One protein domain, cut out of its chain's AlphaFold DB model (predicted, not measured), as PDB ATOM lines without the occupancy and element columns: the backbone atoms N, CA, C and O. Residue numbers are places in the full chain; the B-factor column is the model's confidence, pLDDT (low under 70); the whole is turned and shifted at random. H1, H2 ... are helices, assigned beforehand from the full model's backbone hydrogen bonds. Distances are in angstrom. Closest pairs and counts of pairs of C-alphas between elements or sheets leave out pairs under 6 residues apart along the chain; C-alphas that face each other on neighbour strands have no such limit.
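What this domain is: This is residues 83 to 127 and 313 to 442 of the 462 residues of an uncharacterized protein of Myxococcus xanthus (UniProt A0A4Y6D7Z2). Two long helices, H1 and H7, run side by side in opposite directions, shifted along each other, and H3 joins them in a three-helix bundle that makes a rod. Short helices sit along the bundle: H2 and H6 pair beside one part of it, H4 and H5 lie toward the other end, and the long H5 to H6 link loops outward around residues 381 to 388. The printed part has 175 residues with seven named helices, H1 to H7 in chain order, and no named strand; the class is all helix. It is only just compact, close to loose, with a radius of gyration of the C-alphas of 18.3 A and spans of 66 by 32 by 32 A.

How they stand to each other: H1, residues 83 to 111, touches H7, residues 412 to 440, at a shallow tilt of 2 degrees, opposite ways; their closest C-alphas, of Leu 92 and Thr 420, are 6.9 A apart. H1 also touches H3, residues 331 to 353, at a shallow tilt of 20 degrees, opposite ways, with the C-alphas of Asp 94 and Met 339 closest at 5.6 A. H3 and H7 are close but not clearly touching, with the C-alphas of Ala 350 and Ile 430 closest at 7.6 A. H2, residues 313 to 326, touches H1 at a steep tilt of 45 degrees, with the C-alphas of Ile 102 and Val 321 closest at 7.1 A. H6, residues 393 to 400, touches H2 at a shallow tilt of 29 degrees, opposite ways, with the C-alphas of Ala 322 and Met 394 closest at 5.0 A. H5, residues 362 to 369, touches H7 at a steep tilt of 50 degrees, with the C-alphas of Leu 367 and Leu 426 closest at 5.8 A. H4, residues 355 to 360, and H5 only just touch, and only at the corner, with 3 pairs of C-alphas within 8 A, the closest those of Leu 358 and Arg 365 at 6.1 A. H1 and H5 are apart. Every O i to N i+4 pair is within hydrogen-bond range in H1 to H6, and 24 of 25 in H7.

Where its parts are: H1 is 42.1 A long from C-alpha 83 at (117.997, 77.244, 126.460). H3 measures 32.7 A, H2 20.1 A, H6 11.0 A, H5 10.1 A and H4 9.1 A. H7, 41.8 A, ends at C-alpha 440 at (123.006, 60.870, 114.991).

The domain as a whole: The C-alphas farthest apart, of Gly 116 and Gly 441, are 66.0 A apart. Residues 128 to 312 are not printed, and C-alphas 127 and 313 are 15.6 A apart across the cut. The links H5 to H6 and H6 to H7 are long. Residues 380 to 389 have pLDDT under 70.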
ATOM      1  N   LEU A  83     117.022  76.471 125.697       89.75
ATOM      2  CA  LEU A  83     117.997  77.244 126.460       89.75
ATOM      3  C   LEU A  83     118.764  78.188 125.538       89.75
ATOM      4  O   LEU A  83     118.827  79.387 125.812       89.75
ATOM      5  N   PHE A  84     119.294  77.678 124.425       92.56
ATOM      6  CA  PHE A  84     120.036  78.519 123.490       92.56
ATOM      7  C   PHE A  84     119.164  79.621 122.876       92.56
ATOM      8  O   PHE A  84     119.587  80.774 122.799       92.56
ATOM      9  N   ALA A  85     117.917  79.304 122.514       93.94
ATOM     10  CA  ALA A  85     116.950  80.284 122.029       93.94
ATOM     11  C   ALA A  85     116.682  81.392 123.063       93.94
ATOM     12  O   ALA A  85     116.612  82.563 122.694       93.94
ATOM     13  N   GLY A  86     116.595  81.045 124.351       93.25
ATOM     14  CA  GLY A  86     116.457  82.016 125.435       93.25
ATOM     15  C   GLY A  86     117.699  82.899 125.620       93.25
ATOM     16  O   GLY A  86     117.561  84.114 125.753       93.25
ATOM     17  N   ILE A  87     118.912  82.327 125.559       93.25
ATOM     18  CA  ILE A  87     120.164  83.111 125.601       93.25
ATOM     19  C   ILE A  87     120.232  84.048 124.386       93.25
ATOM     20  O   ILE A  87     120.576  85.220 124.526       93.25
ATOM     21  N   HIS A  88     119.840  83.564 123.205       95.75
ATOM     22  CA  HIS A  88     119.795  84.368 121.988       95.75
ATOM     23  C   HIS A  88     118.808  85.535 122.082       95.75
ATOM     24  O   HIS A  88     119.174  86.680 121.820       95.75
ATOM     25  N   ALA A  89     117.577  85.273 122.529       95.69
ATOM     26  CA  ALA A  89     116.585  86.317 122.762       95.69
ATOM     27  C   ALA A  89     117.077  87.347 123.791       95.69
ATOM     28  O   ALA A  89     116.878  88.550 123.610       95.69
ATOM     29  N   ARG A  90     117.772  86.891 124.843       94.00
ATOM     30  CA  ARG A  90     118.388  87.781 125.827       94.00
ATOM     31  C   ARG A  90     119.466  88.665 125.204       94.00
ATOM     32  O   ARG A  90     119.455  89.860 125.473       94.00
ATOM     33  N   TYR A  91     120.341  88.120 124.362       94.75
ATOM     34  CA  TYR A  91     121.376  88.904 123.682       94.75
ATOM     35  C   TYR A  91     120.771  89.993 122.790       94.75
ATOM     36  O   TYR A  91     121.171  91.152 122.876       94.75
ATOM     37  N   LEU A  92     119.765  89.646 121.980       96.88
ATOM     38  CA  LEU A  92     119.074  90.620 121.132       96.88
ATOM     39  C   LEU A  92     118.376  91.708 121.959       96.88
ATOM     40  O   LEU A  92     118.426  92.883 121.595       96.88
ATOM     41  N   GLY A  93     117.775  91.340 123.094       95.56
ATOM     42  CA  GLY A  93     117.213  92.302 124.045       95.56
ATOM     43  C   GLY A  93     118.277  93.204 124.675       95.56
ATOM     44  O   GLY A  93     118.081  94.415 124.779       95.56
ATOM     45  N   ASP A  94     119.429  92.637 125.042       94.62
ATOM     46  CA  ASP A  94     120.550  93.395 125.592       94.62
ATOM     47  C   ASP A  94     121.115  94.391 124.556       94.62
ATOM     48  O   ASP A  94     121.404  95.540 124.905       94.62
ATOM     49  N   TRP A  95     121.216  93.990 123.284       96.75
ATOM     50  CA  TRP A  95     121.602  94.872 122.181       96.75
ATOM     51  C   TRP A  95     120.568  95.972 121.925       96.75
ATOM     52  O   TRP A  95     120.943  97.133 121.771       96.75
ATOM     53  N   ALA A  96     119.270  95.651 121.929       97.06
ATOM     54  CA  ALA A  96     118.207  96.640 121.739       97.06
ATOM     55  C   ALA A  96     118.266  97.755 122.801       97.06
ATOM     56  O   ALA A  96     118.132  98.935 122.475       97.06
ATOM     57  N   TRP A  97     118.545  97.397 124.058       96.75
ATOM     58  CA  TRP A  97     118.804  98.370 125.121       96.75
ATOM     59  C   TRP A  97     120.090  99.152 124.953       96.75
ATOM     60  O   TRP A  97     120.093 100.359 125.194       96.75
ATOM     61  N   MET A  98     121.165  98.520 124.494       96.31
ATOM     62  CA  MET A  98     122.393  99.256 124.218       96.31
ATOM     63  C   MET A  98     122.202 100.275 123.090       96.31
ATOM     64  O   MET A  98     122.596 101.428 123.238       96.31
ATOM     65  N   LYS A  99     121.519  99.880 122.010       97.44
ATOM     66  CA  LYS A  99     121.132 100.764 120.907       97.44
ATOM     67  C   LYS A  99     120.315 101.957 121.406       97.44
ATOM     68  O   LYS A  99     120.680 103.087 121.107       97.44
ATOM     69  N   ALA A 100     119.282 101.724 122.217       97.88
ATOM     70  CA  ALA A 100     118.465 102.805 122.771       97.88
ATOM     71  C   ALA A 100     119.286 103.788 123.631       97.88
ATOM     72  O   ALA A 100     119.087 104.998 123.553       97.88
ATOM     73  N   LEU A 101     120.242 103.290 124.424       97.88
ATOM     74  CA  LEU A 101     121.137 104.140 125.220       97.88
ATOM     75  C   LEU A 101     122.091 104.973 124.352       97.88
ATOM     76  O   LEU A 101     122.386 106.115 124.701       97.88
ATOM     77  N   ILE A 102     122.567 104.419 123.235       97.44
ATOM     78  CA  ILE A 102     123.395 105.141 122.261       97.44
ATOM     79  C   ILE A 102     122.569 106.229 121.560       97.44
ATOM     80  O   ILE A 102     123.024 107.367 121.470       97.44
ATOM     81  N   GLU A 103     121.350 105.912 121.116       96.62
ATOM     82  CA  GLU A 103     120.431 106.883 120.497       96.62
ATOM     83  C   GLU A 103     120.086 108.018 121.468       96.62
ATOM     84  O   GLU A 103     120.072 109.191 121.088       96.62
ATOM     85  N   GLN A 104     119.881 107.695 122.748       96.44
ATOM     86  CA  GLN A 104     119.696 108.709 123.781       96.44
ATOM     87  C   GLN A 104     120.952 109.569 123.957       96.44
ATOM     88  O   GLN A 104     120.841 110.790 124.019       96.44
ATOM     89  N   ALA A 105     122.145 108.962 123.990       96.00
ATOM     90  CA  ALA A 105     123.400 109.704 124.098       96.00
ATOM     91  C   ALA A 105     123.598 110.679 122.926       96.00
ATOM     92  O   ALA A 105     124.083 111.791 123.124       96.00
ATOM     93  N   GLU A 106     123.209 110.283 121.714       95.25
ATOM     94  CA  GLU A 106     123.221 111.142 120.531       95.25
ATOM     95  C   GLU A 106     122.218 112.294 120.649       95.25
ATOM     96  O   GLU A 106     122.558 113.448 120.376       95.25
ATOM     97  N   SER A 107     120.994 112.000 121.091       94.69
ATOM     98  CA  SER A 107     119.974 113.021 121.330       94.69
ATOM     99  C   SER A 107     120.452 114.047 122.360       94.69
ATOM    100  O   SER A 107     120.430 115.251 122.087       94.69
ATOM    101  N   ASP A 108     120.977 113.582 123.495       94.62
ATOM    102  CA  ASP A 108     121.532 114.432 124.552       94.62
ATOM    103  C   ASP A 108     122.707 115.267 124.030       94.62
ATOM    104  O   ASP A 108     122.834 116.450 124.353       94.62
ATOM    105  N   TRP A 109     123.551 114.679 123.179       94.94
ATOM    106  CA  TRP A 109     124.678 115.368 122.558       94.94
ATOM    107  C   TRP A 109     124.231 116.538 121.683       94.94
ATOM    108  O   TRP A 109     124.735 117.653 121.838       94.94
ATOM    109  N   ARG A 110     123.272 116.300 120.781       94.19
ATOM    110  CA  ARG A 110     122.765 117.305 119.832       94.19
ATOM    111  C   ARG A 110     121.970 118.413 120.516       94.19
ATOM    112  O   ARG A 110     121.982 119.550 120.049       94.19
ATOM    113  N   HIS A 111     121.288 118.103 121.616       92.62
ATOM    114  CA  HIS A 111     120.449 119.064 122.337       92.62
ATOM    115  C   HIS A 111     121.157 119.734 123.520       92.62
ATOM    116  O   HIS A 111     120.579 120.626 124.138       92.62
ATOM    117  N   SER A 112     122.401 119.354 123.827       90.38
ATOM    118  CA  SER A 112     123.175 119.971 124.902       90.38
ATOM    119  C   SER A 112     123.414 121.466 124.630       90.38
ATOM    120  O   SER A 112     124.117 121.802 123.668       90.38
ATOM    121  N   PRO A 113     122.921 122.384 125.489       84.81
ATOM    122  CA  PRO A 113     123.151 123.821 125.315       84.81
ATOM    123  C   PRO A 113     124.635 124.192 125.371       84.81
ATOM    124  O   PRO A 113     125.070 125.103 124.683       84.81
ATOM    125  N   ALA A 114     125.430 123.441 126.142       88.88
ATOM    126  CA  ALA A 114     126.869 123.661 126.270       88.88
ATOM    127  C   ALA A 114     127.648 123.377 124.976       88.88
ATOM    128  O   ALA A 114     128.799 123.788 124.856       88.88
ATOM    129  N   ARG A 115     127.045 122.654 124.023       89.62
ATOM    130  CA  ARG A 115     127.674 122.319 122.743       89.62
ATOM    131  C   ARG A 115     127.261 123.231 121.605       89.62
ATOM    132  O   ARG A 115     127.937 123.177 120.594       89.62
ATOM    133  N   GLY A 116     126.174 123.995 121.724       89.88
ATOM    134  CA  GLY A 116     125.708 124.892 120.658       89.88
ATOM    135  C   GLY A 116     125.137 124.195 119.413       89.88
ATOM    136  O   GLY A 116     124.921 124.831 118.389       89.88
ATOM    137  N   LEU A 117     124.876 122.886 119.447       91.31
ATOM    138  CA  LEU A 117     124.324 122.171 118.285       91.31
ATOM    139  C   LEU A 117     122.826 122.445 118.085       91.31
ATOM    140  O   LEU A 117     122.345 122.431 116.957       91.31
ATOM    141  N   HIS A 118     122.081 122.705 119.164       92.88
ATOM    142  CA  HIS A 118     120.647 123.027 119.129       92.88
ATOM    143  C   HIS A 118     119.815 122.103 118.218       92.88
ATOM    144  O   HIS A 118     118.967 122.563 117.452       92.88
ATOM    145  N   GLY A 119     120.067 120.796 118.308       91.88
ATOM    146  CA  GLY A 119     119.291 119.760 117.629       91.88
ATOM    147  C   GLY A 119     119.705 119.455 116.187       91.88
ATOM    148  O   GLY A 119     119.071 118.602 115.571       91.88
ATOM    149  N   ILE A 120     120.751 120.089 115.639       94.00
ATOM    150  CA  ILE A 120     121.232 119.722 114.298       94.00
ATOM    151  C   ILE A 120     121.792 118.297 114.269       94.00
ATOM    152  O   ILE A 120     122.372 117.807 115.243       94.00
ATOM    153  N   ASP A 121     121.656 117.649 113.118       91.81
ATOM    154  CA  ASP A 121     122.233 116.341 112.864       91.81
ATOM    155  C   ASP A 121     123.751 116.429 112.685       91.81
ATOM    156  O   ASP A 121     124.254 117.271 111.946       91.81
ATOM    157  N   LEU A 122     124.514 115.544 113.321       90.06
ATOM    158  CA  LEU A 122     125.965 115.519 113.134       90.06
ATOM    159  C   LEU A 122     126.362 115.101 111.707       90.06
ATOM    160  O   LEU A 122     127.411 115.527 111.221       90.06
ATOM    161  N   TRP A 123     125.536 114.306 111.025       91.50
ATOM    162  CA  TRP A 123     125.757 113.775 109.673       91.50
ATOM    163  C   TRP A 123     124.932 114.484 108.588       91.50
ATOM    164  O   TRP A 123     125.182 114.278 107.405       91.50
ATOM    165  N   GLY A 124     123.993 115.362 108.956       90.00
ATOM    166  CA  GLY A 124     123.141 116.095 108.002       90.00
ATOM    167  C   GLY A 124     123.837 117.246 107.255       90.00
ATOM    168  O   GLY A 124     123.240 117.859 106.373       90.00
ATOM    169  N   GLY A 125     125.096 117.548 107.587       91.44
ATOM    170  CA  GLY A 125     125.904 118.576 106.923       91.44
ATOM    171  C   GLY A 125     125.629 120.017 107.386       91.44
ATOM    172  O   GLY A 125     124.842 120.253 108.300       91.44
ATOM    173  N   PRO A 126     126.305 121.012 106.782       93.06
ATOM    174  CA  PRO A 126     126.300 122.399 107.260       93.06
ATOM    175  C   PRO A 126     125.059 123.210 106.854       93.06
ATOM    176  O   PRO A 126     124.880 124.322 107.335       93.06
ATOM    177  N   ASP A 127     124.202 122.681 105.979       93.31
ATOM    178  CA  ASP A 127     123.023 123.395 105.461       93.31
ATOM    179  C   ASP A 127     121.765 123.147 106.308       93.31
ATOM    180  O   ASP A 127     120.639 123.399 105.873       93.31
ATOM    181  N   GLN A 313     132.927 117.190 115.664       93.50
ATOM    182  CA  GLN A 313     131.839 116.873 116.598       93.50
ATOM    183  C   GLN A 313     131.441 115.391 116.543       93.50
ATOM    184  O   GLN A 313     131.259 114.787 117.599       93.50
ATOM    185  N   GLN A 314     131.383 114.776 115.353       94.12
ATOM    186  CA  GLN A 314     131.155 113.330 115.201       94.12
ATOM    187  C   GLN A 314     132.220 112.519 115.951       94.12
ATOM    188  O   GLN A 314     131.896 111.631 116.735       94.12
ATOM    189  N   ARG A 315     133.500 112.868 115.778       93.69
ATOM    190  CA  ARG A 315     134.607 112.199 116.479       93.69
ATOM    191  C   ARG A 315     134.499 112.307 117.993       93.69
ATOM    192  O   ARG A 315     134.698 111.323 118.703       93.69
ATOM    193  N   GLN A 316     134.194 113.504 118.487       94.19
ATOM    194  CA  GLN A 316     134.005 113.732 119.916       94.19
ATOM    195  C   GLN A 316     132.813 112.937 120.458       94.19
ATOM    196  O   GLN A 316     132.914 112.388 121.554       94.19
ATOM    197  N   PHE A 317     131.719 112.839 119.696       95.56
ATOM    198  CA  PHE A 317     130.566 112.020 120.057       95.56
ATOM    199  C   PHE A 317     130.950 110.540 120.177       95.56
ATOM    200  O   PHE A 317     130.664 109.912 121.195       95.56
ATOM    201  N   TYR A 318     131.674 109.998 119.196       95.88
ATOM    202  CA  TYR A 318     132.121 108.608 119.244       95.88
ATOM    203  C   TYR A 318     133.036 108.325 120.443       95.88
ATOM    204  O   TYR A 318     132.804 107.373 121.191       95.88
ATOM    205  N   GLY A 319     134.005 109.209 120.705       94.56
ATOM    206  CA  GLY A 319     134.863 109.109 121.889       94.56
ATOM    207  C   GLY A 319     134.081 109.224 123.204       94.56
ATOM    208  O   GLY A 319     134.407 108.549 124.182       94.56
ATOM    209  N   HIS A 320     133.019 110.032 123.232       95.44
ATOM    210  CA  HIS A 320     132.140 110.164 124.392       95.44
ATOM    211  C   HIS A 320     131.369 108.874 124.687       95.44
ATOM    212  O   HIS A 320     131.350 108.441 125.838       95.44
ATOM    213  N   VAL A 321     130.787 108.231 123.671       96.56
ATOM    214  CA  VAL A 321     130.092 106.944 123.840       96.56
ATOM    215  C   VAL A 321     131.060 105.860 124.325       96.56
ATOM    216  O   VAL A 321     130.763 105.199 125.320       96.56
ATOM    217  N   ALA A 322     132.241 105.737 123.704       93.94
ATOM    218  CA  ALA A 322     133.265 104.778 124.132       93.94
ATOM    219  C   ALA A 322     133.707 105.022 125.587       93.94
ATOM    220  O   ALA A 322     133.754 104.101 126.400       93.94
ATOM    221  N   THR A 323     133.936 106.283 125.966       94.31
ATOM    222  CA  THR A 323     134.291 106.645 127.349       94.31
ATOM    223  C   THR A 323     133.200 106.229 128.337       94.31
ATOM    224  O   THR A 323     133.499 105.653 129.385       94.31
ATOM    225  N   ARG A 324     131.925 106.467 128.001       95.56
ATOM    226  CA  ARG A 324     130.787 106.066 128.841       95.56
ATOM    227  C   ARG A 324     130.662 104.550 128.982       95.56
ATOM    228  O   ARG A 324     130.270 104.084 130.046       95.56
ATOM    229  N   MET A 325     131.038 103.775 127.962       93.69
ATOM    230  CA  MET A 325     131.088 102.308 128.047       93.69
ATOM    231  C   MET A 325     132.186 101.800 128.996       93.69
ATOM    232  O   MET A 325     132.007 100.743 129.596       93.69
ATOM    233  N   GLY A 326     133.267 102.560 129.208       87.81
ATOM    234  CA  GLY A 326     134.291 102.264 130.222       87.81
ATOM    235  C   GLY A 326     133.996 102.827 131.620       87.81
ATOM    236  O   GLY A 326     134.522 102.336 132.623       87.81
ATOM    237  N   GLN A 327     133.126 103.833 131.723       91.88
ATOM    238  CA  GLN A 327     132.888 104.576 132.958       91.88
ATOM    239  C   GLN A 327     132.077 103.778 133.991       91.88
ATOM    240  O   GLN A 327     130.942 103.365 133.758       91.88
ATOM    241  N   ALA A 328     132.642 103.595 135.187       90.81
ATOM    242  CA  ALA A 328     131.972 102.898 136.284       90.81
ATOM    243  C   ALA A 328     130.642 103.560 136.676       90.81
ATOM    244  O   ALA A 328     130.608 104.732 137.041       90.81
ATOM    245  N   GLY A 329     129.563 102.773 136.639       91.12
ATOM    246  CA  GLY A 329     128.223 103.210 137.036       91.12
ATOM    247  C   GLY A 329     127.400 103.865 135.923       91.12
ATOM    248  O   GLY A 329     126.222 104.127 136.151       91.12
ATOM    249  N   ASP A 330     127.963 104.088 134.729       96.19
ATOM    250  CA  ASP A 330     127.180 104.554 133.580       96.19
ATOM    251  C   ASP A 330     126.245 103.442 133.073       96.19
ATOM    252  O   ASP A 330     126.594 102.257 133.063       96.19
ATOM    253  N   ALA A 331     125.049 103.818 132.620       96.12
ATOM    254  CA  ALA A 331     124.089 102.886 132.040       96.12
ATOM    255  C   ALA A 331     124.649 102.156 130.805       96.12
ATOM    256  O   ALA A 331     124.410 100.956 130.655       96.12
ATOM    257  N   LEU A 332     125.430 102.846 129.959       96.00
ATOM    258  CA  LEU A 332     126.105 102.238 128.808       96.00
ATOM    259  C   LEU A 332     127.112 101.181 129.257       96.00
ATOM    260  O   LEU A 332     127.110 100.082 128.714       96.00
ATOM    261  N   GLN A 333     127.906 101.462 130.294       94.81
ATOM    262  CA  GLN A 333     128.848 100.491 130.854       94.81
ATOM    263  C   GLN A 333     128.139  99.245 131.395       94.81
ATOM    264  O   GLN A 333     128.550  98.111 131.135       94.81
ATOM    265  N   VAL A 334     127.070  99.439 132.172       94.50
ATOM    266  CA  VAL A 334     126.298  98.327 132.743       94.50
ATOM    267  C   VAL A 334     125.714  97.459 131.631       94.50
ATOM    268  O   VAL A 334     125.767  96.230 131.723       94.50
ATOM    269  N   GLN A 335     125.185  98.081 130.578       95.94
ATOM    270  CA  GLN A 335     124.582  97.356 129.468       95.94
ATOM    271  C   GLN A 335     125.627  96.655 128.589       95.94
ATOM    272  O   GLN A 335     125.436  95.487 128.247       95.94
ATOM    273  N   ALA A 336     126.767  97.296 128.327       93.25
ATOM    274  CA  ALA A 336     127.899  96.692 127.632       93.25
ATOM    275  C   ALA A 336     128.390  95.422 128.349       93.25
ATOM    276  O   ALA A 336     128.527  94.363 127.737       93.25
ATOM    277  N   LYS A 337     128.534  95.478 129.681       90.94
ATOM    278  CA  LYS A 337     128.894  94.309 130.501       90.94
ATOM    279  C   LYS A 337     127.863  93.186 130.438       90.94
ATOM    280  O   LYS A 337     128.244  92.017 130.455       90.94
ATOM    281  N   ARG A 338     126.566  93.512 130.385       91.06
ATOM    282  CA  ARG A 338     125.499  92.505 130.235       91.06
ATOM    283  C   ARG A 338     125.602  91.793 128.895       91.06
ATOM    284  O   ARG A 338     125.615  90.568 128.878       91.06
ATOM    285  N   MET A 339     125.757  92.550 127.812       91.75
ATOM    286  CA  MET A 339     125.938  92.009 126.465       91.75
ATOM    287  C   MET A 339     127.177  91.103 126.383       91.75
ATOM    288  O   MET A 339     127.078  89.974 125.899       91.75
ATOM    289  N   THR A 340     128.313  91.537 126.944       89.75
ATOM    290  CA  THR A 340     129.523  90.706 127.064       89.75
ATOM    291  C   THR A 340     129.263  89.437 127.885       89.75
ATOM    292  O   THR A 340     129.644  88.344 127.469       89.75
ATOM    293  N   GLY A 341     128.555  89.538 129.014       85.38
ATOM    294  CA  GLY A 341     128.164  88.375 129.815       85.38
ATOM    295  C   GLY A 341     127.315  87.370 129.032       85.38
ATOM    296  O   GLY A 341     127.581  86.170 129.082       85.38
ATOM    297  N   THR A 342     126.339  87.846 128.257       88.56
ATOM    298  CA  THR A 342     125.490  86.994 127.415       88.56
ATOM    299  C   THR A 342     126.291  86.316 126.293       88.56
ATOM    300  O   THR A 342     126.102  85.123 126.053       88.56
ATOM    301  N   ARG A 343     127.263  87.008 125.678       88.38
ATOM    302  CA  ARG A 343     128.210  86.392 124.725       88.38
ATOM    303  C   ARG A 343     129.025  85.266 125.372       88.38
ATOM    304  O   ARG A 343     129.139  84.183 124.798       88.38
ATOM    305  N   LEU A 344     129.561  85.482 126.575       84.75
ATOM    306  CA  LEU A 344     130.315  84.449 127.301       84.75
ATOM    307  C   LEU A 344     129.443  83.227 127.635       84.75
ATOM    308  O   LEU A 344     129.939  82.096 127.660       84.75
ATOM    309  N   LEU A 345     128.141  83.426 127.861       85.94
ATOM    310  CA  LEU A 345     127.191  82.329 128.050       85.94
ATOM    311  C   LEU A 345     126.974  81.522 126.768       85.94
ATOM    312  O   LEU A 345     126.886  80.301 126.861       85.94
ATOM    313  N   TRP A 346     126.956  82.147 125.586       88.56
ATOM    314  CA  TRP A 346     126.935  81.403 124.320       88.56
ATOM    315  C   TRP A 346     128.183  80.553 124.118       88.56
ATOM    316  O   TRP A 346     128.063  79.373 123.800       88.56
ATOM    317  N   GLN A 347     129.370  81.119 124.353       87.31
ATOM    318  CA  GLN A 347     130.624  80.366 124.260       87.31
ATOM    319  C   GLN A 347     130.639  79.193 125.251       87.31
ATOM    320  O   GLN A 347     131.036  78.083 124.902       87.31
ATOM    321  N   SER A 348     130.137  79.414 126.471       84.94
ATOM    322  CA  SER A 348     130.019  78.364 127.491       84.94
ATOM    323  C   SER A 348     128.992  77.294 127.108       84.94
ATOM    324  O   SER A 348     129.243  76.112 127.324       84.94
ATOM    325  N   TYR A 349     127.852  77.688 126.529       89.94
ATOM    326  CA  TYR A 349     126.839  76.760 126.029       89.94
ATOM    327  C   TYR A 349     127.421  75.878 124.929       89.94
ATOM    328  O   TYR A 349     127.351  74.659 125.041       89.94
ATOM    329  N   ALA A 350     128.042  76.476 123.909       89.88
ATOM    330  CA  ALA A 350     128.635  75.734 122.804       89.88
ATOM    331  C   ALA A 350     129.732  74.778 123.300       89.88
ATOM    332  O   ALA A 350     129.735  73.613 122.923       89.88
ATOM    333  N   ALA A 351     130.601  75.228 124.214       86.00
ATOM    334  CA  ALA A 351     131.662  74.397 124.791       86.00
ATOM    335  C   ALA A 351     131.142  73.144 125.515       86.00
ATOM    336  O   ALA A 351     131.814  72.115 125.527       86.00
ATOM    337  N   LEU A 352     129.966  73.231 126.141       86.75
ATOM    338  CA  LEU A 352     129.393  72.136 126.921       86.75
ATOM    339  C   LEU A 352     128.433  71.263 126.105       86.75
ATOM    340  O   LEU A 352     128.460  70.045 126.257       86.75
ATOM    341  N   ALA A 353     127.611  71.868 125.246       88.81
ATOM    342  CA  ALA A 353     126.587  71.179 124.463       88.81
ATOM    343  C   ALA A 353     127.122  70.581 123.151       88.81
ATOM    344  O   ALA A 353     126.610  69.561 122.693       88.81
ATOM    345  N   LEU A 354     128.132  71.217 122.552       90.06
ATOM    346  CA  LEU A 354     128.634  70.937 121.203       90.06
ATOM    347  C   LEU A 354     130.164  70.695 121.177       90.06
ATOM    348  O   LEU A 354     130.858  71.318 120.369       90.06
ATOM    349  N   PRO A 355     130.744  69.870 122.074       86.75
ATOM    350  CA  PRO A 355     132.198  69.723 122.161       86.75
ATOM    351  C   PRO A 355     132.843  69.182 120.875       86.75
ATOM    352  O   PRO A 355     133.896  69.676 120.487       86.75
ATOM    353  N   LEU A 356     132.217  68.217 120.187       85.69
ATOM    354  CA  LEU A 356     132.778  67.615 118.969       85.69
ATOM    355  C   LEU A 356     132.564  68.526 117.758       85.69
ATOM    356  O   LEU A 356     133.461  68.704 116.935       85.69
ATOM    357  N   SER A 357     131.386  69.144 117.675       88.62
ATOM    358  CA  SER A 357     131.074  70.151 116.666       88.62
ATOM    359  C   SER A 357     132.043  71.330 116.746       88.62
ATOM    360  O   SER A 357     132.524  71.783 115.718       88.62
ATOM    361  N   LEU A 358     132.416  71.801 117.940       86.06
ATOM    362  CA  LEU A 358     133.428  72.856 118.060       86.06
ATOM    363  C   LEU A 358     134.801  72.442 117.526       86.06
ATOM    364  O   LEU A 358     135.494  73.281 116.954       86.06
ATOM    365  N   ASP A 359     135.199  71.183 117.688       83.44
ATOM    366  CA  ASP A 359     136.491  70.705 117.191       83.44
ATOM    367  C   ASP A 359     136.508  70.558 115.659       83.44
ATOM    368  O   ASP A 359     137.539  70.796 115.022       83.44
ATOM    369  N   HIS A 360     135.368  70.215 115.048       85.38
ATOM    370  CA  HIS A 360     135.285  69.863 113.625       85.38
ATOM    371  C   HIS A 360     134.617  70.912 112.723       85.38
ATOM    372  O   HIS A 360     134.865  70.907 111.518       85.38
ATOM    373  N   ASP A 361     133.821  71.832 113.269       88.50
ATOM    374  CA  ASP A 361     133.107  72.869 112.521       88.50
ATOM    375  C   ASP A 361     133.845  74.219 112.608       88.50
ATOM    376  O   ASP A 361     133.791  74.956 113.600       88.50
ATOM    377  N   GLU A 362     134.571  74.550 111.537       87.94
ATOM    378  CA  GLU A 362     135.255  75.841 111.394       87.94
ATOM    379  C   GLU A 362     134.284  77.021 111.329       87.94
ATOM    380  O   GLU A 362     134.605  78.100 111.830       87.94
ATOM    381  N   TYR A 363     133.095  76.824 110.755       90.12
ATOM    382  CA  TYR A 363     132.084  77.867 110.638       90.12
ATOM    383  C   TYR A 363     131.529  78.238 112.016       90.12
ATOM    384  O   TYR A 363     131.512  79.419 112.378       90.12
ATOM    385  N   LEU A 364     131.179  77.240 112.837       89.19
ATOM    386  CA  LEU A 364     130.746  77.458 114.220       89.19
ATOM    387  C   LEU A 364     131.835  78.148 115.056       89.19
ATOM    388  O   LEU A 364     131.548  79.100 115.787       89.19
ATOM    389  N   ARG A 365     133.099  77.717 114.928       86.94
ATOM    390  CA  ARG A 365     134.225  78.382 115.608       86.94
ATOM    391  C   ARG A 365     134.414  79.822 115.142       86.94
ATOM    392  O   ARG A 365     134.628  80.694 115.983       86.94
ATOM    393  N   GLY A 366     134.298  80.083 113.841       85.50
ATOM    394  CA  GLY A 366     134.385  81.426 113.267       85.50
ATOM    395  C   GLY A 366     133.332  82.379 113.840       85.50
ATOM    396  O   GLY A 366     133.659  83.509 114.191       85.50
ATOM    397  N   LEU A 367     132.099  81.899 114.035       89.31
ATOM    398  CA  LEU A 367     130.995  82.673 114.620       89.31
ATOM    399  C   LEU A 367     131.097  82.883 116.144       89.31
ATOM    400  O   LEU A 367     130.398  83.736 116.694       89.31
ATOM    401  N   LEU A 368     131.946  82.127 116.845       86.19
ATOM    402  CA  LEU A 368     132.134  82.242 118.300       86.19
ATOM    403  C   LEU A 368     133.424  82.965 118.702       86.19
ATOM    404  O   LEU A 368     133.450  83.630 119.744       86.19
ATOM    405  N   TYR A 369     134.482  82.800 117.907       83.12
ATOM    406  CA  TYR A 369     135.847  83.212 118.247       83.12
ATOM    407  C   TYR A 369     136.606  83.889 117.093       83.12
ATOM    408  O   TYR A 369     137.721  84.350 117.313       83.12
ATOM    409  N   GLY A 370     136.061  83.909 115.873       80.12
ATOM    410  CA  GLY A 370     136.708  84.507 114.702       80.12
ATOM    411  C   GLY A 370     136.319  85.968 114.452       80.12
ATOM    412  O   GLY A 370     135.677  86.616 115.270       80.12
ATOM    413  N   GLU A 371     136.664  86.487 113.273       78.00
ATOM    414  CA  GLU A 371     136.347  87.870 112.859       78.00
ATOM    415  C   GLU A 371     134.836  88.128 112.706       78.00
ATOM    416  O   GLU A 371     134.336  89.244 112.886       78.00
ATOM    417  N   ASP A 372     134.099  87.063 112.397       82.44
ATOM    418  CA  ASP A 372     132.644  87.045 112.277       82.44
ATOM    419  C   ASP A 372     131.951  86.743 113.616       82.44
ATOM    420  O   ASP A 372     130.728  86.569 113.660       82.44
ATOM    421  N   ALA A 373     132.723  86.696 114.709       84.94
ATOM    422  CA  ALA A 373     132.196  86.415 116.025       84.94
ATOM    423  C   ALA A 373     131.149  87.438 116.441       84.94
ATOM    424  O   ALA A 373     131.186  88.624 116.076       84.94
ATOM    425  N   VAL A 374     130.204  86.961 117.242       88.69
ATOM    426  CA  VAL A 374     129.196  87.847 117.792       88.69
ATOM    427  C   VAL A 374     129.846  88.860 118.735       88.69
ATOM    428  O   VAL A 374     130.655  88.509 119.590       88.69
ATOM    429  N   LEU A 375     129.491  90.132 118.562       89.38
ATOM    430  CA  LEU A 375     130.158  91.255 119.216       89.38
ATOM    431  C   LEU A 375     129.903  91.263 120.732       89.38
ATOM    432  O   LEU A 375     128.793  90.975 121.196       89.38
ATOM    433  N   SER A 376     130.932  91.601 121.511       88.69
ATOM    434  CA  SER A 376     130.806  91.971 122.932       88.69
ATOM    435  C   SER A 376     130.416  93.446 123.067       88.69
ATOM    436  O   SER A 376     130.454  94.210 122.102       88.69
ATOM    437  N   GLY A 377     130.021  93.858 124.273       85.12
ATOM    438  CA  GLY A 377     129.820  95.276 124.567       85.12
ATOM    439  C   GLY A 377     131.094  95.991 125.025       85.12
ATOM    440  O   GLY A 377     131.200  97.195 124.828       85.12
ATOM    441  N   TYR A 378     132.006  95.265 125.676       84.62
ATOM    442  CA  TYR A 378     133.256  95.769 126.254       84.62
ATOM    443  C   TYR A 378     134.242  94.607 126.495       84.62
ATOM    444  O   TYR A 378     133.793  93.510 126.870       84.62
ATOM    445  N   ASP A 379     135.538  94.899 126.388       77.94
ATOM    446  CA  ASP A 379     136.686  94.036 126.671       77.94
ATOM    447  C   ASP A 379     136.725  93.453 128.090       77.94
ATOM    448  O   ASP A 379     136.767  94.127 129.125       77.94
ATOM    449  N   THR A 380     136.820  92.141 128.181       69.50
ATOM    450  CA  THR A 380     137.119  91.461 129.437       69.50
ATOM    451  C   THR A 380     138.626  91.302 129.634       69.50
ATOM    452  O   THR A 380     139.387  91.231 128.676       69.50
ATOM    453  N   PRO A 381     139.101  91.092 130.878       64.31
ATOM    454  CA  PRO A 381     140.484  90.673 131.127       64.31
ATOM    455  C   PRO A 381     140.868  89.325 130.491       64.31
ATOM    456  O   PRO A 381     141.986  88.863 130.696       64.31
ATOM    457  N   GLN A 382     139.929  88.638 129.834       56.31
ATOM    458  CA  GLN A 382     140.149  87.394 129.099       56.31
ATOM    459  C   GLN A 382     140.358  87.655 127.602       56.31
ATOM    460  O   GLN A 382     140.919  86.790 126.933       56.31
ATOM    461  N   ASP A 383     140.010  88.850 127.120       59.62
ATOM    462  CA  ASP A 383     140.227  89.334 125.754       59.62
ATOM    463  C   ASP A 383     141.651  89.912 125.599       59.62
ATOM    464  O   ASP A 383     141.877  90.891 124.902       59.62
ATOM    465  N   VAL A 384     142.645  89.325 126.291       49.59
ATOM    466  CA  VAL A 384     144.055  89.751 126.192       49.59
ATOM    467  C   VAL A 384     144.581  89.386 124.810       49.59
ATOM    468  O   VAL A 384     145.151  88.315 124.597       49.59
ATOM    469  N   GLU A 385     144.392  90.295 123.870       53.22
ATOM    470  CA  GLU A 385     144.891  90.186 122.514       53.22
ATOM    471  C   GLU A 385     146.144  91.061 122.370       53.22
ATOM    472  O   GLU A 385     146.212  92.200 122.829       53.22
ATOM    473  N   VAL A 386     147.191  90.506 121.753       46.44
ATOM    474  CA  VAL A 386     148.473  91.209 121.523       46.44
ATOM    475  C   VAL A 386     148.305  92.367 120.520       46.44
ATOM    476  O   VAL A 386     149.142  93.266 120.453       46.44
ATOM    477  N   THR A 387     147.198  92.367 119.776       50.03
ATOM    478  CA  THR A 387     146.787  93.385 118.803       50.03
ATOM    479  C   THR A 387     145.329  93.740 119.087       50.03
ATOM    480  O   THR A 387     144.560  92.801 119.258       50.03
ATOM    481  N   PRO A 388     144.927  95.026 119.102       54.41
ATOM    482  CA  PRO A 388     143.524  95.396 119.273       54.41
ATOM    483  C   PRO A 388     142.711  94.829 118.104       54.41
ATOM    484  O   PRO A 388     142.857  95.304 116.972       54.41
ATOM    485  N   VAL A 389     141.912  93.787 118.333       61.94
ATOM    486  CA  VAL A 389     140.912  93.347 117.358       61.94
ATOM    487  C   VAL A 389     139.636  94.099 117.661       61.94
ATOM    488  O   VAL A 389     139.202  94.183 118.797       61.94
ATOM    489  N   MET A 390     139.003  94.618 116.617       70.31
ATOM    490  CA  MET A 390     137.724  95.303 116.732       70.31
ATOM    491  C   MET A 390     136.596  94.287 116.945       70.31
ATOM    492  O   MET A 390     135.839  93.966 116.027       70.31
ATOM    493  N   ASN A 391     136.545  93.703 118.135       74.31
ATOM    494  CA  ASN A 391     135.696  92.558 118.453       74.31
ATOM    495  C   ASN A 391     134.500  92.941 119.353       74.31
ATOM    496  O   ASN A 391     133.625  92.103 119.619       74.31
ATOM    497  N   ASP A 392     134.445  94.204 119.785       86.19
ATOM    498  CA  ASP A 392     133.408  94.743 120.645       86.19
ATOM    499  C   ASP A 392     132.883  96.105 120.160       86.19
ATOM    500  O   ASP A 392     133.417  96.753 119.254       86.19
ATOM    501  N   VAL A 393     131.755  96.516 120.731       91.50
ATOM    502  CA  VAL A 393     131.115  97.777 120.355       91.50
ATOM    503  C   VAL A 393     131.914  98.988 120.837       91.50
ATOM    504  O   VAL A 393     131.971  99.983 120.117       91.50
ATOM    505  N   MET A 394     132.540  98.938 122.010       91.50
ATOM    506  CA  MET A 394     133.327 100.062 122.510       91.50
ATOM    507  C   MET A 394     134.503 100.391 121.583       91.50
ATOM    508  O   MET A 394     134.709 101.565 121.269       91.50
ATOM    509  N   ASP A 395     135.217  99.385 121.102       87.69
ATOM    510  CA  ASP A 395     136.346  99.494 120.187       87.69
ATOM    511  C   ASP A 395     135.946 100.088 118.847       87.69
ATOM    512  O   ASP A 395     136.655 100.944 118.308       87.69
ATOM    513  N   MET A 396     134.773  99.713 118.330       89.75
ATOM    514  CA  MET A 396     134.217 100.350 117.136       89.75
ATOM    515  C   MET A 396     134.034 101.850 117.371       89.75
ATOM    516  O   MET A 396     134.562 102.668 116.617       89.75
ATOM    517  N   TYR A 397     133.359 102.240 118.457       93.06
ATOM    518  CA  TYR A 397     133.188 103.658 118.795       93.06
ATOM    519  C   TYR A 397     134.532 104.363 119.043       93.06
ATOM    520  O   TYR A 397     134.724 105.512 118.640       93.06
ATOM    521  N   MET A 398     135.501 103.679 119.645       90.31
ATOM    522  CA  MET A 398     136.832 104.221 119.888       90.31
ATOM    523  C   MET A 398     137.610 104.450 118.584       90.31
ATOM    524  O   MET A 398     138.211 105.516 118.432       90.31
ATOM    525  N   LEU A 399     137.541 103.545 117.603       89.44
ATOM    526  CA  LEU A 399     138.149 103.761 116.284       89.44
ATOM    527  C   LEU A 399     137.558 104.975 115.584       89.44
ATOM    528  O   LEU A 399     138.298 105.817 115.078       89.44
ATOM    529  N   PHE A 400     136.231 105.087 115.562       91.00
ATOM    530  CA  PHE A 400     135.555 106.184 114.874       91.00
ATOM    531  C   PHE A 400     135.743 107.542 115.576       91.00
ATOM    532  O   PHE A 400     135.501 108.594 114.981       91.00
ATOM    533  N   SER A 401     136.284 107.550 116.800       91.81
ATOM    534  CA  SER A 401     136.783 108.766 117.455       91.81
ATOM    535  C   SER A 401     138.118 109.279 116.872       91.81
ATOM    536  O   SER A 401     138.487 110.453 117.046       91.81
ATOM    537  N   ALA A 402     138.850 108.442 116.126       88.00
ATOM    538  CA  ALA A 402     140.128 108.796 115.518       88.00
ATOM    539  C   ALA A 402     139.969 109.752 114.312       88.00
ATOM    540  O   ALA A 402     138.948 109.729 113.621       88.00
ATOM    541  N   PRO A 403     140.974 110.605 114.010       76.94
ATOM    542  CA  PRO A 403     140.874 111.619 112.953       76.94
ATOM    543  C   PRO A 403     140.561 111.069 111.563       76.94
ATOM    544  O   PRO A 403     139.796 111.691 110.833       76.94
ATOM    545  N   ASN A 404     141.119 109.910 111.219       76.81
ATOM    546  CA  ASN A 404     141.138 109.401 109.847       76.81
ATOM    547  C   ASN A 404     140.019 108.392 109.544       76.81
ATOM    548  O   ASN A 404     139.969 107.870 108.436       76.81
ATOM    549  N   ALA A 405     139.147 108.100 110.511       75.12
ATOM    550  CA  ALA A 405     138.164 107.021 110.410       75.12
ATOM    551  C   ALA A 405     136.725 107.514 110.185       75.12
ATOM    552  O   ALA A 405     135.804 106.720 110.251       75.12
ATOM    553  N   GLN A 406     136.494 108.805 109.946       76.44
ATOM    554  CA  GLN A 406     135.147 109.390 110.006       76.44
ATOM    555  C   GLN A 406     134.178 108.771 108.978       76.44
ATOM    556  O   GLN A 406     134.435 108.855 107.773       76.44
ATOM    557  N   PRO A 407     133.052 108.192 109.426       84.31
ATOM    558  CA  PRO A 407     132.074 107.566 108.552       84.31
ATOM    559  C   PRO A 407     131.157 108.622 107.920       84.31
ATOM    560  O   PRO A 407     130.959 109.709 108.465       84.31
ATOM    561  N   ALA A 408     130.570 108.296 106.766       85.00
ATOM    562  CA  ALA A 408     129.638 109.190 106.073       85.00
ATOM    563  C   ALA A 408     128.308 109.369 106.828       85.00
ATOM    564  O   ALA A 408     127.652 110.400 106.694       85.00
ATOM    565  N   HIS A 409     127.931 108.384 107.641       89.25
ATOM    566  CA  HIS A 409     126.713 108.346 108.445       89.25
ATOM    567  C   HIS A 409     127.003 107.761 109.832       89.25
ATOM    568  O   HIS A 409     128.126 107.351 110.130       89.25
ATOM    569  N   ASN A 410     125.997 107.749 110.706       91.88
ATOM    570  CA  ASN A 410     126.127 107.170 112.038       91.88
ATOM    571  C   ASN A 410     126.408 105.659 111.956       91.88
ATOM    572  O   ASN A 410     125.580 104.914 111.427       91.88
ATOM    573  N   ILE A 411     127.520 105.198 112.546       93.56
ATOM    574  CA  ILE A 411     127.902 103.774 112.542       93.56
ATOM    575  C   ILE A 411     126.863 102.870 113.191       93.56
ATOM    576  O   ILE A 411     126.845 101.678 112.911       93.56
ATOM    577  N   LEU A 412     125.990 103.404 114.053       94.88
ATOM    578  CA  LEU A 412     124.926 102.619 114.669       94.88
ATOM    579  C   LEU A 412     124.011 101.967 113.615       94.88
ATOM    580  O   LEU A 412     123.520 100.860 113.846       94.88
ATOM    581  N   ALA A 413     123.824 102.619 112.462       93.06
ATOM    582  CA  ALA A 413     123.034 102.090 111.354       93.06
ATOM    583  C   ALA A 413     123.664 100.839 110.718       93.06
ATOM    584  O   ALA A 413     122.930  99.937 110.325       93.06
ATOM    585  N   ASP A 414     124.998 100.757 110.677       92.44
ATOM    586  CA  ASP A 414     125.734  99.596 110.153       92.44
ATOM    587  C   ASP A 414     125.968  98.539 111.239       92.44
ATOM    588  O   ASP A 414     125.921  97.332 110.997       92.44
ATOM    589  N   LEU A 415     126.184  98.992 112.472       93.12
ATOM    590  CA  LEU A 415     126.459  98.138 113.615       93.12
ATOM    591  C   LEU A 415     125.230  97.312 114.007       93.12
ATOM    592  O   LEU A 415     125.368  96.146 114.363       93.12
ATOM    593  N   HIS A 416     124.026  97.883 113.913       95.31
ATOM    594  CA  HIS A 416     122.788  97.168 114.218       95.31
ATOM    595  C   HIS A 416     122.600  95.883 113.401       95.31
ATOM    596  O   HIS A 416     122.517  94.827 114.034       95.31
ATOM    597  N   PRO A 417     122.587  95.918 112.055       94.62
ATOM    598  CA  PRO A 417     122.491  94.700 111.262       94.62
ATOM    599  C   PRO A 417     123.707  93.787 111.462       94.62
ATOM    600  O   PRO A 417     123.537  92.572 111.516       94.62
ATOM    601  N   ALA A 418     124.918  94.327 111.647       92.12
ATOM    602  CA  ALA A 418     126.096  93.499 111.914       92.12
ATOM    603  C   ALA A 418     125.941  92.661 113.198       92.12
ATOM    604  O   ALA A 418     126.193  91.454 113.178       92.12
ATOM    605  N   VAL A 419     125.476  93.270 114.294       93.81
ATOM    606  CA  VAL A 419     125.236  92.586 115.575       93.81
ATOM    607  C   VAL A 419     124.123  91.546 115.446       93.81
ATOM    608  O   VAL A 419     124.318  90.388 115.825       93.81
ATOM    609  N   THR A 420     122.964  91.928 114.901       95.81
ATOM    610  CA  THR A 420     121.795  91.036 114.850       95.81
ATOM    611  C   THR A 420     122.015  89.874 113.889       95.81
ATOM    612  O   THR A 420     121.773  88.729 114.252       95.81
ATOM    613  N   THR A 421     122.572  90.122 112.701       95.06
ATOM    614  CA  THR A 421     122.821  89.061 111.717       95.06
ATOM    615  C   THR A 421     123.913  88.094 112.173       95.06
ATOM    616  O   THR A 421     123.819  86.901 111.890       95.06
ATOM    617  N   ARG A 422     124.948  88.547 112.895       94.06
ATOM    618  CA  ARG A 422     125.930  87.631 113.512       94.06
ATOM    619  C   ARG A 422     125.273  86.736 114.565       94.06
ATOM    620  O   ARG A 422     125.505  85.530 114.546       94.06
ATOM    621  N   ALA A 423     124.424  87.303 115.424       95.31
ATOM    622  CA  ALA A 423     123.667  86.543 116.419       95.31
ATOM    623  C   ALA A 423     122.747  85.491 115.771       95.31
ATOM    624  O   ALA A 423     122.797  84.319 116.151       95.31
ATOM    625  N   ASP A 424     121.990  85.882 114.742       96.62
ATOM    626  CA  ASP A 424     121.078  84.986 114.026       96.62
ATOM    627  C   ASP A 424     121.832  83.864 113.297       96.62
ATOM    628  O   ASP A 424     121.411  82.705 113.340       96.62
ATOM    629  N   ARG A 425     122.980  84.174 112.669       95.88
ATOM    630  CA  ARG A 425     123.857  83.169 112.039       95.88
ATOM    631  C   ARG A 425     124.382  82.164 113.062       95.88
ATOM    632  O   ARG A 425     124.307  80.963 112.816       95.88
ATOM    633  N   LEU A 426     124.858  82.636 114.220       95.12
ATOM    634  CA  LEU A 426     125.299  81.754 115.305       95.12
ATOM    635  C   LEU A 426     124.156  80.863 115.798       95.12
ATOM    636  O   LEU A 426     124.353  79.665 116.004       95.12
ATOM    637  N   LYS A 427     122.954  81.424 115.947       96.31
ATOM    638  CA  LYS A 427     121.782  80.642 116.328       96.31
ATOM    639  C   LYS A 427     121.435  79.570 115.309       96.31
ATOM    640  O   LYS A 427     121.179  78.440 115.712       96.31
ATOM    641  N   ALA A 428     121.435  79.907 114.025       95.94
ATOM    642  CA  ALA A 428     121.165  78.942 112.970       95.94
ATOM    643  C   ALA A 428     122.205  77.810 112.960       95.94
ATOM    644  O   ALA A 428     121.826  76.645 112.862       95.94
ATOM    645  N   ALA A 429     123.493  78.139 113.132       94.88
ATOM    646  CA  ALA A 429     124.567  77.151 113.211       94.88
ATOM    647  C   ALA A 429     124.380  76.197 114.402       94.88
ATOM    648  O   ALA A 429     124.395  74.983 114.230       94.88
ATOM    649  N   ILE A 430     124.120  76.738 115.597       94.75
ATOM    650  CA  ILE A 430     123.907  75.929 116.806       94.75
ATOM    651  C   ILE A 430     122.643  75.073 116.700       94.75
ATOM    652  O   ILE A 430     122.669  73.903 117.077       94.75
ATOM    653  N   ASP A 431     121.545  75.615 116.173       94.75
ATOM    654  CA  ASP A 431     120.319  74.841 115.970       94.75
ATOM    655  C   ASP A 431     120.541  73.679 114.991       94.75
ATOM    656  O   ASP A 431     120.034  72.588 115.248       94.75
ATOM    657  N   ALA A 432     121.311  73.902 113.920       93.19
ATOM    658  CA  ALA A 432     121.658  72.871 112.947       93.19
ATOM    659  C   ALA A 432     122.546  71.777 113.560       93.19
ATOM    660  O   ALA A 432     122.277  70.596 113.349       93.19
ATOM    661  N   SER A 433     123.546  72.143 114.374       92.62
ATOM    662  CA  SER A 433     124.355  71.161 115.112       92.62
ATOM    663  C   SER A 433     123.489  70.325 116.060       92.62
ATOM    664  O   SER A 433     123.624  69.107 116.105       92.62
ATOM    665  N   LEU A 434     122.553  70.951 116.783       91.12
ATOM    666  CA  LEU A 434     121.649  70.238 117.693       91.12
ATOM    667  C   LEU A 434     120.664  69.313 116.953       91.12
ATOM    668  O   LEU A 434     120.330  68.253 117.479       91.12
ATOM    669  N   ASP A 435     120.209  69.679 115.749       91.19
ATOM    670  CA  ASP A 435     119.393  68.787 114.908       91.19
ATOM    671  C   ASP A 435     120.197  67.580 114.421       91.19
ATOM    672  O   ASP A 435     119.746  66.444 114.565       91.19
ATOM    673  N   ALA A 436     121.419  67.807 113.932       88.19
ATOM    674  CA  ALA A 436     122.303  66.732 113.486       88.19
ATOM    675  C   ALA A 436     122.594  65.721 114.611       88.19
ATOM    676  O   ALA A 436     122.644  64.515 114.373       88.19
ATOM    677  N   GLN A 437     122.719  66.187 115.856       86.31
ATOM    678  CA  GLN A 437     122.868  65.319 117.031       86.31
ATOM    679  C   GLN A 437     121.638  64.458 117.311       86.31
ATOM    680  O   GLN A 437     121.760  63.275 117.642       86.31
ATOM    681  N   ALA A 438     120.445  65.045 117.189       84.06
ATOM    682  CA  ALA A 438     119.200  64.312 117.375       84.06
ATOM    683  C   ALA A 438     119.059  63.183 116.337       84.06
ATOM    684  O   ALA A 438     118.582  62.101 116.677       84.06
ATOM    685  N   GLU A 439     119.532  63.407 115.108       85.19
ATOM    686  CA  GLU A 439     119.577  62.397 114.044       85.19
ATOM    687  C   GLU A 439     120.674  61.338 114.265       85.19
ATOM    688  O   GLU A 439     120.452  60.156 114.001       85.19
ATOM    689  N   ALA A 440     121.840  61.737 114.788       82.81
ATOM    690  CA  ALA A 440     123.006  60.870 114.991       82.81
ATOM    691  C   ALA A 440     122.930  59.955 116.233       82.81
ATOM    692  O   ALA A 440     123.833  59.145 116.453       82.81
ATOM    693  N   GLY A 441     121.861  60.043 117.032       77.69
ATOM    694  CA  GLY A 441     121.588  59.106 118.128       77.69
ATOM    695  C   GLY A 441     121.816  59.643 119.544       77.69
ATOM    696  O   GLY A 441     121.789  58.856 120.490       77.69
ATOM    697  N   GLY A 442     121.996  60.956 119.727       79.44
ATOM    698  CA  GLY A 442     122.040  61.573 121.055       79.44
ATOM    699  C   GLY A 442     122.894  62.843 121.131       79.44
ATOM    700  O   GLY A 442     123.634  63.152 120.201       79.44
TER     701      GLY A 442